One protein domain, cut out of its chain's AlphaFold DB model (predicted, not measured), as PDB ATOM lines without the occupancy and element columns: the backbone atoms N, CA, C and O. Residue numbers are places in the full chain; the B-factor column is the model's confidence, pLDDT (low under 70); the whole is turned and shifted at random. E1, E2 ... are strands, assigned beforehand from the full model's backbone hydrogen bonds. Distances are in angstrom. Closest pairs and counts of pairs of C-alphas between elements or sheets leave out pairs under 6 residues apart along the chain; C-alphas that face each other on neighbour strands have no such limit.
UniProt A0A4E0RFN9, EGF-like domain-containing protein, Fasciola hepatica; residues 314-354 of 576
ATOM      1  N   CYS A 314     263.343 293.905 302.032       93.44
ATOM      2  CA  CYS A 314     262.739 293.988 303.355       93.44
ATOM      3  C   CYS A 314     263.533 294.890 304.305       93.44
ATOM      4  O   CYS A 314     263.045 295.179 305.391       93.44
ATOM      5  N   GLN A 315     264.728 295.368 303.939       92.00
ATOM      6  CA  GLN A 315     265.572 296.210 304.792       92.00
ATOM      7  C   GLN A 315     265.880 295.561 306.159       92.00
ATOM      8  O   GLN A 315     265.792 296.203 307.210       92.00
ATOM      9  N   VAL A 316     266.261 294.278 306.158       93.44
ATOM     10  CA  VAL A 316     266.459 293.469 307.383       93.44
ATOM     11  C   VAL A 316     267.500 294.068 308.334       93.44
ATOM     12  O   VAL A 316     267.358 293.980 309.552       93.44
ATOM     13  N   ARG A 317     268.499 294.784 307.803       90.88
ATOM     14  CA  ARG A 317     269.493 295.535 308.596       90.88
ATOM     15  C   ARG A 317     268.889 296.558 309.569       90.88
ATOM     16  O   ARG A 317     269.544 296.921 310.538       90.88
ATOM     17  N   PHE A 318     267.663 297.023 309.316       86.75
ATOM     18  CA  PHE A 318     266.928 297.943 310.190       86.75
ATOM     19  C   PHE A 318     265.915 297.224 311.098       86.75
ATOM     20  O   PHE A 318     265.068 297.863 311.715       86.75
ATOM     21  N   GLY A 319     266.006 295.894 311.203       86.12
ATOM     22  CA  GLY A 319     265.218 295.070 312.120       86.12
ATOM     23  C   GLY A 319     263.923 294.500 311.538       86.12
ATOM     24  O   GLY A 319     263.223 293.777 312.246       86.12
ATOM     25  N   ASN A 320     263.609 294.786 310.275       88.75
ATOM     26  CA  ASN A 320     262.531 294.131 309.529       88.75
ATOM     27  C   ASN A 320     262.852 292.649 309.274       88.75
ATOM     28  O   ASN A 320     263.994 292.219 309.433       88.75
ATOM     29  N   ARG A 321     261.859 291.856 308.857       92.50
ATOM     30  CA  ARG A 321     262.052 290.419 308.592       92.50
ATOM     31  C   ARG A 321     261.724 290.061 307.149       92.50
ATOM     32  O   ARG A 321     260.746 290.565 306.602       92.50
ATOM     33  N   CYS A 322     262.527 289.171 306.573       96.12
ATOM     34  CA  CYS A 322     262.271 288.534 305.288       96.12
ATOM     35  C   CYS A 322     261.896 287.071 305.524       96.12
ATOM     36  O   CYS A 322     262.608 286.365 306.238       96.12
ATOM     37  N   ASN A 323     260.777 286.635 304.951       94.81
ATOM     38  CA  ASN A 323     260.288 285.266 305.041       94.81
ATOM     39  C   ASN A 323     260.289 284.650 303.633       94.81
ATOM     40  O   ASN A 323     259.429 285.015 302.821       94.81
ATOM     41  N   PRO A 324     261.236 283.752 303.320       95.31
ATOM     42  CA  PRO A 324     261.311 283.114 302.014       95.31
ATOM     43  C   PRO A 324     260.333 281.942 301.908       95.31
ATOM     44  O   PRO A 324     259.987 281.303 302.905       95.31
ATOM     45  N   ILE A 325     259.941 281.612 300.679       94.31
ATOM     46  CA  ILE A 325     259.363 280.306 300.355       94.31
ATOM     47  C   ILE A 325     260.503 279.449 299.801       94.31
ATOM     48  O   ILE A 325     260.909 279.618 298.649       94.31
ATOM     49  N   PHE A 326     261.046 278.560 300.638       93.94
ATOM     50  CA  PHE A 326     262.207 277.740 300.282       93.94
ATOM     51  C   PHE A 326     261.982 276.939 298.996       93.94
ATOM     52  O   PHE A 326     260.927 276.341 298.797       93.94
ATOM     53  N   GLY A 327     263.001 276.919 298.138       92.69
ATOM     54  CA  GLY A 327     262.948 276.270 296.830       92.69
ATOM     55  C   GLY A 327     262.353 277.138 295.722       92.69
ATOM     56  O   GLY A 327     262.205 276.670 294.599       92.69
ATOM     57  N   THR A 328     262.015 278.395 296.010       93.12
ATOM     58  CA  THR A 328     261.447 279.328 295.029       93.12
ATOM     59  C   THR A 328     262.179 280.668 295.049       93.12
ATOM     60  O   THR A 328     262.995 280.932 295.932       93.12
ATOM     61  N   ASP A 329     261.864 281.533 294.084       93.25
ATOM     62  CA  ASP A 329     262.362 282.913 294.035       93.25
ATOM     63  C   ASP A 329     261.442 283.912 294.775       93.25
ATOM     64  O   ASP A 329     261.604 285.125 294.659       93.25
ATOM     65  N   TYR A 330     260.461 283.418 295.540       92.75
ATOM     66  CA  TYR A 330     259.469 284.244 296.228       92.75
ATOM     67  C   TYR A 330     259.789 284.434 297.712       92.75
ATOM     68  O   TYR A 330     260.213 283.519 298.421       92.75
ATOM     69  N   TYR A 331     259.504 285.635 298.205       94.12
ATOM     70  CA  TYR A 331     259.617 286.001 299.612       94.12
ATOM     71  C   TYR A 331     258.534 287.015 299.990       94.12
ATOM     72  O   TYR A 331     257.915 287.660 299.140       94.12
ATOM     73  N   THR A 332     258.316 287.166 301.293       93.88
ATOM     74  CA  THR A 332     257.423 288.175 301.866       93.88
ATOM     75  C   THR A 332     258.142 288.964 302.951       93.88
ATOM     76  O   THR A 332     258.908 288.408 303.740       93.88
ATOM     77  N   CYS A 333     257.901 290.270 302.995       90.25
ATOM     78  CA  CYS A 333     258.469 291.152 304.001       90.25
ATOM     79  C   CYS A 333     257.496 291.389 305.151       90.25
ATOM     80  O   CYS A 333     256.315 291.661 304.945       90.25
ATOM     81  N   HIS A 334     258.026 291.370 306.370       89.81
ATOM     82  CA  HIS A 334     257.324 291.817 307.563       89.81
ATOM     83  C   HIS A 334     258.009 293.069 308.112       89.81
ATOM     84  O   HIS A 334     259.082 293.001 308.728       89.81
ATOM     85  N   CYS A 335     257.388 294.219 307.859       84.50
ATOM     86  CA  CYS A 335     257.913 295.519 308.250       84.50
ATOM     87  C   CYS A 335     257.651 295.784 309.737       84.50
ATOM     88  O   CYS A 335     256.548 295.585 310.242       84.50
ATOM     89  N   LEU A 336     258.687 296.211 310.446       80.62
ATOM     90  CA  LEU A 336     258.685 296.545 311.867       80.62
ATOM     91  C   LEU A 336     259.123 298.011 312.032       80.62
ATOM     92  O   LEU A 336     259.531 298.647 311.070       80.62
ATOM     93  N   TYR A 337     259.022 298.580 313.236       73.00
ATOM     94  CA  TYR A 337     259.617 299.890 313.575       73.00
ATOM     95  C   TYR A 337     259.237 301.069 312.649       73.00
ATOM     96  O   TYR A 337     260.099 301.838 312.226       73.00
ATOM     97  N   GLY A 338     257.952 301.215 312.314       69.38
ATOM     98  CA  GLY A 338     257.482 302.336 311.487       69.38
ATOM     99  C   GLY A 338     257.883 302.236 310.010       69.38
ATOM    100  O   GLY A 338     257.875 303.241 309.305       69.38
ATOM    101  N   TYR A 339     258.249 301.049 309.522       80.38
ATOM    102  CA  TYR A 339     258.367 300.778 308.090       80.38
ATOM    103  C   TYR A 339     257.062 300.224 307.521       80.38
ATOM    104  O   TYR A 339     256.359 299.462 308.186       80.38
ATOM    105  N   VAL A 340     256.770 300.570 306.271       81.31
ATOM    106  CA  VAL A 340     255.592 300.105 305.524       81.31
ATOM    107  C   VAL A 340     255.974 299.723 304.094       81.31
ATOM    108  O   VAL A 340     256.967 300.236 303.566       81.31
ATOM    109  N   PRO A 341     255.218 298.821 303.447       81.94
ATOM    110  CA  PRO A 341     255.468 298.470 302.058       81.94
ATOM    111  C   PRO A 341     255.164 299.648 301.137       81.94
ATOM    112  O   PRO A 341     254.127 300.304 301.250       81.94
ATOM    113  N   LEU A 342     256.054 299.892 300.181       82.31
ATOM    114  CA  LEU A 342     255.803 300.827 299.099       82.31
ATOM    115  C   LEU A 342     254.984 300.120 298.012       82.31
ATOM    116  O   LEU A 342     255.441 299.147 297.418       82.31
ATOM    117  N   LEU A 343     253.772 300.612 297.744       79.25
ATOM    118  CA  LEU A 343     252.819 299.976 296.819       79.25
ATOM    119  C   LEU A 343     253.118 300.226 295.330       79.25
ATOM    120  O   LEU A 343     252.394 299.731 294.466       79.25
ATOM    121  N   THR A 344     254.143 301.021 295.016       77.31
ATOM    122  CA  THR A 344     254.564 301.291 293.633       77.31
ATOM    123  C   THR A 344     255.419 300.170 293.052       77.31
ATOM    124  O   THR A 344     255.561 300.086 291.835       77.31
ATOM    125  N   THR A 345     255.975 299.303 293.898       76.69
ATOM    126  CA  THR A 345     256.739 298.132 293.473       76.69
ATOM    127  C   THR A 345     255.844 296.898 293.468       76.69
ATOM    128  O   THR A 345     254.950 296.751 294.300       76.69
ATOM    129  N   THR A 346     256.097 295.985 292.536       82.38
ATOM    130  CA  THR A 346     255.373 294.710 292.435       82.38
ATOM    131  C   THR A 346     255.812 293.698 293.492       82.38
ATOM    132  O   THR A 346     255.022 292.838 293.871       82.38
ATOM    133  N   GLU A 347     257.052 293.800 293.974       85.00
ATOM    134  CA  GLU A 347     257.606 292.906 294.992       85.00
ATOM    135  C   GLU A 347     257.336 293.392 296.424       85.00
ATOM    136  O   GLU A 347     257.203 294.594 296.694       85.00
ATOM    137  N   SER A 348     257.291 292.435 297.358       88.81
ATOM    138  CA  SER A 348     257.189 292.713 298.790       88.81
ATOM    139  C   SER A 348     258.427 293.473 299.268       88.81
ATOM    140  O   SER A 348     259.550 293.121 298.927       88.81
ATOM    141  N   ASN A 349     258.237 294.540 300.039       90.25
ATOM    142  CA  ASN A 349     259.324 295.419 300.465       90.25
ATOM    143  C   ASN A 349     258.958 296.153 301.758       90.25
ATOM    144  O   ASN A 349     257.799 296.157 302.171       90.25
ATOM    145  N   CYS A 350     259.944 296.815 302.359       89.88
ATOM    146  CA  CYS A 350     259.760 297.719 303.495       89.88
ATOM    147  C   CYS A 350     260.485 299.047 303.253       89.88
ATOM    148  O   CYS A 350     261.290 299.485 304.075       89.88
ATOM    149  N   PHE A 351     260.265 299.663 302.090       87.50
ATOM    150  CA  PHE A 351     260.930 300.920 301.732       87.50
ATOM    151  C   PHE A 351     260.225 302.164 302.271       87.50
ATOM    152  O   PHE A 351     260.872 303.192 302.478       87.50
ATOM    153  N   GLY A 352     258.915 302.084 302.497       81.00
ATOM    154  CA  GLY A 352     258.128 303.188 303.024       81.00
ATOM    155  C   GLY A 352     258.387 303.420 304.511       81.00
ATOM    156  O   GLY A 352     258.720 302.502 305.264       81.00
ATOM    157  N   ARG A 353     258.205 304.669 304.938       75.81
ATOM    158  CA  ARG A 353     258.228 305.076 306.343       75.81
ATOM    159  C   ARG A 353     256.843 305.552 306.735       75.81
ATOM    160  O   ARG A 353     256.294 306.435 306.089       75.81
ATOM    161  N   TYR A 354     256.309 304.971 307.793       73.31
ATOM    162  CA  TYR A 354     255.079 305.412 308.414       73.31
ATOM    163  C   TYR A 354     255.398 306.503 309.430       73.31
ATOM    164  O   TYR A 354     256.098 306.255 310.409       73.31
TER     165      TYR A 354
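This is residues 314 to 354 of the 576 residues of the protein "EGF-like domain-containing protein" of Fasciola hepatica (UniProt A0A4E0RFN9). With little regular structure, this is a small flat piece: a two-stranded hairpin, E1 and E2, and beside it a long loop, residues 335 to 354, that folds back on itself through a short antiparallel pairing of residues 339 to 340 with 352 to 353. The printed part has 41 residues with no named helix and two strands, E1 then E2, in one antiparallel sheet; the class is all strand, with 8 residues in named elements. It is compact, with a radius of gyration of the C-alphas of 10.1 A, and spans 32 by 22 by 11 A.

E1, residues 321 to 324, and E2, residues 331 to 334, form a hairpin, antiparallel at 158 degrees between their directions. N 323 and O 332, 2.8 A apart, are within hydrogen-bond range.

E1 begins at C-alpha 321 (262.052, 290.419, 308.592) and measures 9.9 A. E2 measures 10.1 A and ends at C-alpha 334 (257.324, 291.817, 307.563).

The C-alphas farthest apart, of Gly 327 and Tyr 354, are 32.3 A apart. The printed part has no cut, and the link from E1 to E2 is short. Residue 338 is under pLDDT 70.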